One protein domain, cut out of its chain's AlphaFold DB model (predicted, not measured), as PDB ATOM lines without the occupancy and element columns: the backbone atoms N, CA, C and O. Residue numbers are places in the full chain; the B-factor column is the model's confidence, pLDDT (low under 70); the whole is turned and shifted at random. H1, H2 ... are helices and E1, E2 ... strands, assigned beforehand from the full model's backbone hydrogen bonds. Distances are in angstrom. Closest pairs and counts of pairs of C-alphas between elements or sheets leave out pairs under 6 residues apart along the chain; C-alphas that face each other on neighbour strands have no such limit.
ATOM      1  N   TYR A   7      39.627 -37.987  28.803       93.44
ATOM      2  CA  TYR A   7      40.474 -38.139  27.623       93.44
ATOM      3  C   TYR A   7      40.492 -36.858  26.783       93.44
ATOM      4  O   TYR A   7      39.477 -36.164  26.676       93.44
ATOM      5  N   LEU A   8      41.630 -36.556  26.167       93.25
ATOM      6  CA  LEU A   8      41.770 -35.532  25.135       93.25
ATOM      7  C   LEU A   8      41.829 -36.187  23.756       93.25
ATOM      8  O   LEU A   8      42.332 -37.297  23.622       93.25
ATOM      9  N   ILE A   9      41.355 -35.472  22.734       90.94
ATOM     10  CA  ILE A   9      41.534 -35.855  21.324       90.94
ATOM     11  C   ILE A   9      42.614 -34.957  20.711       90.94
ATOM     12  O   ILE A   9      42.444 -33.732  20.642       90.94
ATOM     13  N   GLY A  10      43.720 -35.572  20.302       86.62
ATOM     14  CA  GLY A  10      44.889 -34.946  19.694       86.62
ATOM     15  C   GLY A  10      44.811 -34.826  18.168       86.62
ATOM     16  O   GLY A  10      43.747 -34.890  17.547       86.62
ATOM     17  N   LYS A  11      45.973 -34.617  17.539       82.88
ATOM     18  CA  LYS A  11      46.112 -34.611  16.074       82.88
ATOM     19  C   LYS A  11      46.005 -36.051  15.557       82.88
ATOM     20  O   LYS A  11      46.567 -36.949  16.161       82.88
ATOM     21  N   GLY A  12      45.317 -36.267  14.433       85.50
ATOM     22  CA  GLY A  12      45.219 -37.600  13.816       85.50
ATOM     23  C   GLY A  12      44.358 -38.608  14.587       85.50
ATOM     24  O   GLY A  12      44.478 -39.800  14.343       85.50
ATOM     25  N   GLY A  13      43.514 -38.147  15.518       90.25
ATOM     26  CA  GLY A  13      42.617 -39.014  16.290       90.25
ATOM     27  C   GLY A  13      43.247 -39.654  17.531       90.25
ATOM     28  O   GLY A  13      42.517 -40.287  18.285       90.25
ATOM     29  N   VAL A  14      44.549 -39.465  17.775       93.69
ATOM     30  CA  VAL A  14      45.256 -39.950  18.978       93.69
ATOM     31  C   VAL A  14      44.536 -39.493  20.248       93.69
ATOM     32  O   VAL A  14      44.179 -38.315  20.365       93.69
ATOM     33  N   LEU A  15      44.321 -40.403  21.199       94.69
ATOM     34  CA  LEU A  15      43.692 -40.109  22.485       94.69
ATOM     35  C   LEU A  15      44.728 -40.118  23.608       94.69
ATOM     36  O   LEU A  15      45.565 -41.013  23.677       94.69
ATOM     37  N   THR A  16      44.627 -39.158  24.526       94.81
ATOM     38  CA  THR A  16      45.520 -39.061  25.692       94.81
ATOM     39  C   THR A  16      44.749 -38.858  26.989       94.81
ATOM     40  O   THR A  16      43.630 -38.343  26.989       94.81
ATOM     41  N   VAL A  17      45.319 -39.259  28.127       94.00
ATOM     42  CA  VAL A  17      44.773 -38.926  29.453       94.00
ATOM     43  C   VAL A  17      45.115 -37.471  29.788       94.00
ATOM     44  O   VAL A  17      46.282 -37.099  29.801       94.00
ATOM     45  N   LYS A  18      44.100 -36.645  30.080       89.81
ATOM     46  CA  LYS A  18      44.269 -35.199  30.322       89.81
ATOM     47  C   LYS A  18      45.179 -34.892  31.512       89.81
ATOM     48  O   LYS A  18      46.137 -34.140  31.386       89.81
ATOM     49  N   ASP A  19      44.814 -35.436  32.669       90.19
ATOM     50  CA  ASP A  19      45.500 -35.222  33.940       90.19
ATOM     51  C   ASP A  19      46.397 -36.447  34.196       90.19
ATOM     52  O   ASP A  19      46.142 -37.244  35.104       90.19
ATOM     53  N   PHE A  20      47.344 -36.674  33.279       92.31
ATOM     54  CA  PHE A  20      48.274 -37.798  33.325       92.31
ATOM     55  C   PHE A  20      49.495 -37.476  34.189       92.31
ATOM     56  O   PHE A  20      50.122 -36.430  34.034       92.31
ATOM     57  N   GLU A  21      49.838 -38.425  35.050       93.12
ATOM     58  CA  GLU A  21      51.052 -38.471  35.854       93.12
ATOM     59  C   GLU A  21      51.676 -39.854  35.554       93.12
ATOM     60  O   GLU A  21      50.953 -40.853  35.674       93.12
ATOM     61  N   SER A 166      50.977 -40.414  28.265       94.00
ATOM     62  CA  SER A 166      49.549 -40.079  28.339       94.00
ATOM     63  C   SER A 166      48.707 -40.828  27.296       94.00
ATOM     64  O   SER A 166      47.523 -41.093  27.516       94.00
ATOM     65  N   GLU A 167      49.360 -41.188  26.196       94.44
ATOM     66  CA  GLU A 167      48.955 -41.974  25.041       94.44
ATOM     67  C   GLU A 167      48.792 -43.453  25.425       94.44
ATOM     68  O   GLU A 167      47.697 -44.012  25.327       94.44
ATOM     69  N   GLY A 168      49.848 -44.068  25.965       92.88
ATOM     70  CA  GLY A 168      49.835 -45.452  26.437       92.88
ATOM     71  C   GLY A 168      48.881 -45.654  27.607       92.88
ATOM     72  O   GLY A 168      48.073 -46.582  27.602       92.88
ATOM     73  N   ALA A 169      48.849 -44.716  28.558       91.81
ATOM     74  CA  ALA A 169      47.875 -44.740  29.644       91.81
ATOM     75  C   ALA A 169      46.426 -44.573  29.154       91.81
ATOM     76  O   ALA A 169      45.509 -45.093  29.797       91.81
ATOM     77  N   ALA A 170      46.187 -43.889  28.027       93.50
ATOM     78  CA  ALA A 170      44.873 -43.875  27.389       93.50
ATOM     79  C   ALA A 170      44.573 -45.224  26.729       93.50
ATOM     80  O   ALA A 170      43.507 -45.784  26.976       93.50
ATOM     81  N   ALA A 171      45.519 -45.785  25.975       92.75
ATOM     82  CA  ALA A 171      45.386 -47.073  25.302       92.75
ATOM     83  C   ALA A 171      45.135 -48.229  26.286       92.75
ATOM     84  O   ALA A 171      44.180 -48.989  26.130       92.75
ATOM     85  N   HIS A 172      45.914 -48.317  27.364       89.38
ATOM     86  CA  HIS A 172      45.763 -49.332  28.407       89.38
ATOM     87  C   HIS A 172      44.410 -49.237  29.136       89.38
ATOM     88  O   HIS A 172      43.799 -50.264  29.436       89.38
ATOM     89  N   ARG A 173      43.907 -48.020  29.398       89.19
ATOM     90  CA  ARG A 173      42.589 -47.808  30.033       89.19
ATOM     91  C   ARG A 173      41.430 -48.045  29.064       89.19
ATOM     92  O   ARG A 173      40.416 -48.609  29.462       89.19
ATOM     93  N   LEU A 174      41.562 -47.625  27.807       90.69
ATOM     94  CA  LEU A 174      40.512 -47.765  26.795       90.69
ATOM     95  C   LEU A 174      40.399 -49.203  26.276       90.69
ATOM     96  O   LEU A 174      39.285 -49.635  26.020       90.69
ATOM     97  N   ARG A 175      41.477 -49.999  26.250       87.38
ATOM     98  CA  ARG A 175      41.423 -51.448  25.944       87.38
ATOM     99  C   ARG A 175      40.546 -52.250  26.923       87.38
ATOM    100  O   ARG A 175      40.155 -53.369  26.617       87.38
ATOM    101  N   GLN A 176      40.239 -51.692  28.097       87.50
ATOM    102  CA  GLN A 176      39.371 -52.310  29.109       87.50
ATOM    103  C   GLN A 176      37.881 -51.959  28.936       87.50
ATOM    104  O   GLN A 176      37.046 -52.491  29.670       87.50
ATOM    105  N   ILE A 177      37.515 -51.090  27.985       84.56
ATOM    106  CA  ILE A 177      36.111 -50.918  27.588       84.56
ATOM    107  C   ILE A 177      35.751 -52.053  26.619       84.56
ATOM    108  O   ILE A 177      36.522 -52.364  25.716       84.56
ATOM    109  N   GLY A 178      34.608 -52.713  26.829       86.12
ATOM    110  CA  GLY A 178      34.232 -53.898  26.044       86.12
ATOM    111  C   GLY A 178      34.140 -53.616  24.539       86.12
ATOM    112  O   GLY A 178      33.871 -52.480  24.150       86.12
ATOM    113  N   ALA A 179      34.334 -54.649  23.709       88.94
ATOM    114  CA  ALA A 179      34.459 -54.536  22.249       88.94
ATOM    115  C   ALA A 179      33.393 -53.624  21.609       88.94
ATOM    116  O   ALA A 179      33.747 -52.641  20.972       88.94
ATOM    117  N   GLU A 180      32.109 -53.826  21.920       90.31
ATOM    118  CA  GLU A 180      30.997 -52.981  21.444       90.31
ATOM    119  C   GLU A 180      31.204 -51.472  21.691       90.31
ATOM    120  O   GLU A 180      30.817 -50.632  20.881       90.31
ATOM    121  N   THR A 181      31.822 -51.109  22.819       91.12
ATOM    122  CA  THR A 181      32.131 -49.720  23.195       91.12
ATOM    123  C   THR A 181      33.367 -49.200  22.453       91.12
ATOM    124  O   THR A 181      33.399 -48.027  22.078       91.12
ATOM    125  N   SER A 182      34.356 -50.063  22.210       91.25
ATOM    126  CA  SER A 182      35.533 -49.775  21.381       91.25
ATOM    127  C   SER A 182      35.134 -49.515  19.925       91.25
ATOM    128  O   SER A 182      35.457 -48.463  19.371       91.25
ATOM    129  N   ASP A 183      34.340 -50.418  19.347       92.38
ATOM    130  CA  ASP A 183      33.839 -50.357  17.972       92.38
ATOM    131  C   ASP A 183      32.909 -49.155  17.779       92.38
ATOM    132  O   ASP A 183      33.044 -48.393  16.819       92.38
ATOM    133  N   ALA A 184      32.008 -48.900  18.740       92.94
ATOM    134  CA  ALA A 184      31.159 -47.712  18.718       92.94
ATOM    135  C   ALA A 184      31.989 -46.419  18.673       92.94
ATOM    136  O   ALA A 184      31.629 -45.494  17.943       92.94
ATOM    137  N   LEU A 185      33.098 -46.348  19.412       93.25
ATOM    138  CA  LEU A 185      34.030 -45.216  19.419       93.25
ATOM    139  C   LEU A 185      35.041 -45.223  18.257       93.25
ATOM    140  O   LEU A 185      35.804 -44.262  18.123       93.25
ATOM    141  N   GLY A 186      35.027 -46.254  17.408       93.69
ATOM    142  CA  GLY A 186      35.943 -46.408  16.279       93.69
ATOM    143  C   GLY A 186      37.410 -46.405  16.706       93.69
ATOM    144  O   GLY A 186      38.211 -45.730  16.054       93.69
ATOM    145  N   LEU A 187      37.727 -47.052  17.835       94.75
ATOM    146  CA  LEU A 187      39.083 -47.109  18.381       94.75
ATOM    147  C   LEU A 187      39.970 -48.083  17.602       94.75
ATOM    148  O   LEU A 187      39.577 -49.217  17.341       94.75
ATOM    149  N   ASP A 188      41.189 -47.642  17.323       93.06
ATOM    150  CA  ASP A 188      42.276 -48.434  16.755       93.06
ATOM    151  C   ASP A 188      43.483 -48.369  17.705       93.06
ATOM    152  O   ASP A 188      43.835 -47.287  18.183       93.06
ATOM    153  N   PHE A 189      44.079 -49.516  18.035       91.38
ATOM    154  CA  PHE A 189      45.091 -49.645  19.090       91.38
ATOM    155  C   PHE A 189      46.448 -50.014  18.498       91.38
ATOM    156  O   PHE A 189      46.632 -51.121  17.989       91.38
ATOM    157  N   GLU A 190      47.428 -49.124  18.640       87.69
ATOM    158  CA  GLU A 190      48.788 -49.394  18.186       87.69
ATOM    159  C   GLU A 190      49.514 -50.248  19.233       87.69
ATOM    160  O   GLU A 190      49.724 -49.834  20.378       87.69
ATOM    161  N   ILE A 191      49.856 -51.477  18.849       81.88
ATOM    162  CA  ILE A 191      50.609 -52.427  19.671       81.88
ATOM    163  C   ILE A 191      52.096 -52.218  19.380       81.88
ATOM    164  O   ILE A 191      52.508 -52.242  18.222       81.88
ATOM    165  N   GLY A 192      52.890 -51.985  20.429       71.50
ATOM    166  CA  GLY A 192      54.332 -51.776  20.298       71.50
ATOM    167  C   GLY A 192      55.106 -53.083  20.090       71.50
ATOM    168  O   GLY A 192      54.564 -54.113  19.699       71.50
ATOM    169  N   THR A 193      56.387 -53.083  20.454       68.19
ATOM    170  CA  THR A 193      57.260 -54.275  20.453       68.19
ATOM    171  C   THR A 193      56.893 -55.339  21.506       68.19
ATOM    172  O   THR A 193      57.612 -56.322  21.669       68.19
ATOM    173  N   GLY A 194      55.767 -55.178  22.211       66.31
ATOM    174  CA  GLY A 194      55.245 -56.099  23.220       66.31
ATOM    175  C   GLY A 194      53.711 -56.081  23.278       66.31
ATOM    176  O   GLY A 194      53.054 -55.344  22.556       66.31
ATOM    177  N   ILE A 195      53.119 -56.892  24.160       67.62
ATOM    178  CA  ILE A 195      51.668 -57.208  24.162       67.62
ATOM    179  C   ILE A 195      50.782 -56.047  24.699       67.62
ATOM    180  O   ILE A 195      49.545 -56.102  24.654       67.62
ATOM    181  N   ALA A 196      51.397 -54.982  25.218       77.81
ATOM    182  CA  ALA A 196      50.717 -53.782  25.696       77.81
ATOM    183  C   ALA A 196      50.541 -52.750  24.560       77.81
ATOM    184  O   ALA A 196      51.487 -52.517  23.805       77.81
ATOM    185  N   PRO A 197      49.361 -52.113  24.423       80.12
ATOM    186  CA  PRO A 197      49.176 -51.048  23.448       80.12
ATOM    187  C   PRO A 197      49.906 -49.784  23.918       80.12
ATOM    188  O   PRO A 197      49.849 -49.433  25.098       80.12
ATOM    189  N   VAL A 198      50.584 -49.109  22.996       89.50
ATOM    190  CA  VAL A 198      51.373 -47.894  23.263       89.50
ATOM    191  C   VAL A 198      50.645 -46.621  22.837       89.50
ATOM    192  O   VAL A 198      50.915 -45.556  23.378       89.50
ATOM    193  N   GLU A 199      49.677 -46.731  21.927       92.00
ATOM    194  CA  GLU A 199      48.815 -45.627  21.510       92.00
ATOM    195  C   GLU A 199      47.399 -46.138  21.197       92.00
ATOM    196  O   GLU A 199      47.188 -47.323  20.923       92.00
ATOM    197  N   VAL A 200      46.409 -45.245  21.224       94.12
ATOM    198  CA  VAL A 200      45.070 -45.506  20.686       94.12
ATOM    199  C   VAL A 200      44.572 -44.282  19.922       94.12
ATOM    200  O   VAL A 200      44.623 -43.152  20.414       94.12
ATOM    201  N   LYS A 201      44.078 -44.513  18.707       94.62
ATOM    202  CA  LYS A 201      43.501 -43.511  17.805       94.62
ATOM    203  C   LYS A 201      41.989 -43.722  17.714       94.62
ATOM    204  O   LYS A 201      41.504 -44.833  17.904       94.62
ATOM    205  N   THR A 202      41.228 -42.682  17.379       93.38
ATOM    206  CA  THR A 202      39.857 -42.828  16.864       93.38
ATOM    207  C   THR A 202      39.787 -42.487  15.379       93.38
ATOM    208  O   THR A 202      40.366 -41.502  14.920       93.38
ATOM    209  N   THR A 203      39.032 -43.296  14.640       93.75
ATOM    210  CA  THR A 203      38.670 -43.079  13.230       93.75
ATOM    211  C   THR A 203      37.548 -42.047  13.041       93.75
ATOM    212  O   THR A 203      37.299 -41.602  11.922       93.75
ATOM    213  N   LEU A 204      36.865 -41.650  14.122       92.62
ATOM    214  CA  LEU A 204      35.740 -40.712  14.097       92.62
ATOM    215  C   LEU A 204      36.204 -39.249  14.106       92.62
ATOM    216  O   LEU A 204      37.263 -38.915  14.645       92.62
ATOM    217  N   SER A 205      35.363 -38.325  13.626       90.19
ATOM    218  CA  SER A 205      35.609 -36.905  13.890       90.19
ATOM    219  C   SER A 205      35.523 -36.610  15.392       90.19
ATOM    220  O   SER A 205      34.733 -37.210  16.128       90.19
ATOM    221  N   ALA A 206      36.281 -35.613  15.859       88.19
ATOM    222  CA  ALA A 206      36.271 -35.198  17.265       88.19
ATOM    223  C   ALA A 206      34.856 -34.857  17.788       88.19
ATOM    224  O   ALA A 206      34.557 -35.054  18.967       88.19
ATOM    225  N   THR A 207      33.975 -34.372  16.910       89.56
ATOM    226  CA  THR A 207      32.552 -34.113  17.172       89.56
ATOM    227  C   THR A 207      31.742 -35.389  17.401       89.56
ATOM    228  O   THR A 207      31.032 -35.480  18.403       89.56
ATOM    229  N   GLU A 208      31.868 -36.384  16.522       91.94
ATOM    230  CA  GLU A 208      31.156 -37.665  16.636       91.94
ATOM    231  C   GLU A 208      31.655 -38.469  17.835       91.94
ATOM    232  O   GLU A 208      30.850 -38.970  18.620       91.94
ATOM    233  N   PHE A 209      32.976 -38.526  18.026       92.12
ATOM    234  CA  PHE A 209      33.593 -39.180  19.176       92.12
ATOM    235  C   PHE A 209      33.097 -38.577  20.493       92.12
ATOM    236  O   PHE A 209      32.649 -39.306  21.374       92.12
ATOM    237  N   THR A 210      33.088 -37.243  20.617       90.19
ATOM    238  CA  THR A 210      32.589 -36.565  21.828       90.19
ATOM    239  C   THR A 210      31.104 -36.860  22.073       90.19
ATOM    240  O   THR A 210      30.699 -37.057  23.220       90.19
ATOM    241  N   ALA A 211      30.282 -36.930  21.019       91.69
ATOM    242  CA  ALA A 211      28.863 -37.264  21.137       91.69
ATOM    243  C   ALA A 211      28.644 -38.714  21.608       91.69
ATOM    244  O   ALA A 211      27.914 -38.939  22.580       91.69
ATOM    245  N   LYS A 212      29.317 -39.687  20.979       92.75
ATOM    246  CA  LYS A 212      29.231 -41.108  21.351       92.75
ATOM    247  C   LYS A 212      29.804 -41.372  22.744       92.75
ATOM    248  O   LYS A 212      29.135 -41.996  23.564       92.75
ATOM    249  N   ALA A 213      30.980 -40.832  23.064       90.88
ATOM    250  CA  ALA A 213      31.599 -40.977  24.381       90.88
ATOM    251  C   ALA A 213      30.709 -40.415  25.501       90.88
ATOM    252  O   ALA A 213      30.554 -41.057  26.539       90.88
ATOM    253  N   LYS A 214      30.039 -39.275  25.268       90.25
ATOM    254  CA  LYS A 214      29.059 -38.712  26.209       90.25
ATOM    255  C   LYS A 214      27.868 -39.651  26.440       90.25
ATOM    256  O   LYS A 214      27.452 -39.801  27.589       90.25
ATOM    257  N   ALA A 215      27.336 -40.289  25.394       90.81
ATOM    258  CA  ALA A 215      26.268 -41.290  25.524       90.81
ATOM    259  C   ALA A 215      26.740 -42.530  26.308       90.81
ATOM    260  O   ALA A 215      26.065 -42.978  27.234       90.81
ATOM    261  N   LEU A 216      27.963 -42.992  26.029       88.56
ATOM    262  CA  LEU A 216      28.671 -44.071  26.733       88.56
ATOM    263  C   LEU A 216      29.198 -43.655  28.126       88.56
ATOM    264  O   LEU A 216      29.908 -44.410  28.784       88.56
ATOM    265  N   LYS A 217      28.844 -42.452  28.605       90.25
ATOM    266  CA  LYS A 217      29.234 -41.856  29.899       90.25
ATOM    267  C   LYS A 217      30.748 -41.677  30.103       90.25
ATOM    268  O   LYS A 217      31.155 -41.312  31.210       90.25
ATOM    269  N   ILE A 218      31.577 -41.845  29.077       88.19
ATOM    270  CA  ILE A 218      33.023 -41.586  29.097       88.19
ATOM    271  C   ILE A 218      33.263 -40.065  29.091       88.19
ATOM    272  O   ILE A 218      32.530 -39.312  28.450       88.19
ATOM    273  N   ALA A 219      34.246 -39.585  29.861       86.75
ATOM    274  CA  ALA A 219      34.578 -38.160  29.910       86.75
ATOM    275  C   ALA A 219      35.632 -37.819  28.848       86.75
ATOM    276  O   ALA A 219      36.698 -38.430  28.808       86.75
ATOM    277  N   VAL A 220      35.321 -36.843  27.993       85.19
ATOM    278  CA  VAL A 220      36.178 -36.401  26.885       85.19
ATOM    279  C   VAL A 220      36.146 -34.880  26.801       85.19
ATOM    280  O   VAL A 220      35.079 -34.273  26.913       85.19
ATOM    281  N   GLU A 221      37.302 -34.267  26.567       81.94
ATOM    282  CA  GLU A 221      37.445 -32.840  26.292       81.94
ATOM    283  C   GLU A 221      38.212 -32.640  24.977       81.94
ATOM    284  O   GLU A 221      39.256 -33.240  24.737       81.94
ATOM    285  N   THR A 222      37.706 -31.785  24.087       67.44
ATOM    286  CA  THR A 222      38.416 -31.469  22.838       67.44
ATOM    287  C   THR A 222      39.450 -30.371  23.076       67.44
ATOM    288  O   THR A 222      39.196 -29.413  23.808       67.44
ATOM    289  N   ALA A 223      40.603 -30.428  22.400       58.06
ATOM    290  CA  ALA A 223      41.676 -29.433  22.554       58.06
ATOM    291  C   ALA A 223      41.252 -27.975  22.234       58.06
ATOM    292  O   ALA A 223      41.920 -27.017  22.633       58.06
ATOM    293  N   SER A 224      40.126 -27.790  21.534       50.09
ATOM    294  CA  SER A 224      39.489 -26.485  21.300       50.09
ATOM    295  C   SER A 224      38.770 -25.939  22.547       50.09
ATOM    296  O   SER A 224      38.816 -24.736  22.812       50.09
ATOM    297  N   ALA A 225      38.158 -26.813  23.358       43.09
ATOM    298  CA  ALA A 225      37.523 -26.450  24.626       43.09
ATOM    299  C   ALA A 225      38.561 -26.084  25.702       43.09
ATOM    300  O   ALA A 225      38.421 -25.037  26.339       43.09
ATOM    301  N   ALA A 226      39.655 -26.846  25.807       42.62
ATOM    302  CA  ALA A 226      40.744 -26.576  26.754       42.62
ATOM    303  C   ALA A 226      41.334 -25.161  26.584       42.62
ATOM    304  O   ALA A 226      41.505 -24.412  27.546       42.62
ATOM    305  N   LYS A 227      41.537 -24.719  25.332       40.66
ATOM    306  CA  LYS A 227      41.988 -23.348  25.006       40.66
ATOM    307  C   LYS A 227      40.962 -22.253  25.325       40.66
ATOM    308  O   LYS A 227      41.315 -21.072  25.315       40.66
ATOM    309  N   LYS A 228      39.704 -22.611  25.594       35.53
ATOM    310  CA  LYS A 228      38.621 -21.681  25.946       35.53
ATOM    311  C   LYS A 228      38.560 -21.405  27.453       35.53
ATOM    312  O   LYS A 228      38.193 -20.296  27.827       35.53
ATOM    313  N   ALA A 229      38.989 -22.351  28.295       35.94
ATOM    314  CA  ALA A 229      39.038 -22.192  29.754       35.94
ATOM    315  C   ALA A 229      40.133 -21.212  30.233       35.94
ATOM    316  O   ALA A 229      39.940 -20.495  31.207       35.94
TER     317      ALA A 229
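What this domain is: This is residues 7 to 21 and 166 to 229 of the 350 residues of an uncharacterized protein of Sutterella sp. CAG:397 (UniProt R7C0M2). A small mixed sheet, E2 E1 E5, and a separate two-stranded hairpin, E3 and E4, form the body, with H1 packed on both E2 and E4. H3 covers one face of the small sheet at E5, the short H2 lies off that sheet near H3, and H4 and the loop of the E3 and E4 hairpin make opposite ends of the long axis. The printed part has 79 residues, with four named helices and five named strands in the order E1 E2 H1 H2 E3 E4 H3 E5 H4, and the class is mixed, helices and strands. The whole is compact, with a radius of gyration of the C-alphas of 11.9 A and spans of 38 by 28 by 20 A.

How they stand to each other: In the larger sheet, E1, residues 7 to 9, is the inner strand between E2, residues 15 to 17, and E5, residues 219 to 222. E1 and E2 form an antiparallel hairpin, with N 8 and O 16 2.8 A apart, within hydrogen-bond range. E1 and E5 are parallel, with N 221 and O 7 within range at 2.9 A. H3, residues 206 to 215, is on one face of this sheet, which gives two layers, a sheet with a helix on one face. Its height over the sheet is 8.4 A, and it runs along E5, at 16 degrees on the local plane; the closest C-alphas are those of Thr 210 and Val 220, 6.2 A apart. H1, residues 166 to 174, only grazes this sheet; its closest C-alphas to E2 are those of Glu 167 and Thr 16, 4.6 A apart. E3, residues 187 to 191, and E4, residues 197 to 202, form an antiparallel hairpin, with N 188 and O 201 within range at 2.9 A. The closest C-alphas of H1 and E4 are those of Gly 168 and Val 198, 4.3 A apart. H2, residues 179 to 184, is close to but not clearly touching H3, at a steep tilt of 51 degrees, opposite ways; the closest C-alphas are those of Ala 184 and Lys 212, 7.4 A apart. H4, residues 223 to 229, is only just not on the larger sheet, with 4 pairs of C-alphas within 10 A, and is apart from H3. Each O i to N i+4 pair is within hydrogen-bond range in H1, H2 and H3, while H4 has 1 of 3, with 2 of 4 O i to N i+3 pairs within range.

Where its parts are: E1 begins at C-alpha 7, (40.474, -38.139, 27.623), and spans 6.8 A; E2 spans 7.1 A and E5 10.5 A. H3 is 14.3 A long from C-alpha 206, (36.271, -35.198, 17.265), and H1 is 12.0 A long. E3 measures 12.8 A and E4 14.1 A, while H2 measures 8.4 A. H4, 10.5 A long, ends at C-alpha 229, (39.038, -22.192, 29.754).

The domain as a whole: The two C-alphas farthest apart, those of Gly 194 and Lys 228, are 38.3 A apart. Residues 22 to 165 are not printed, and C-alphas 21 and 166 are 7.8 A apart across this cut. The links that are printed whole are tight. Mean pLDDT of the printed part is 84.8; residues 193 to 195 and 222 to 229 are under 70.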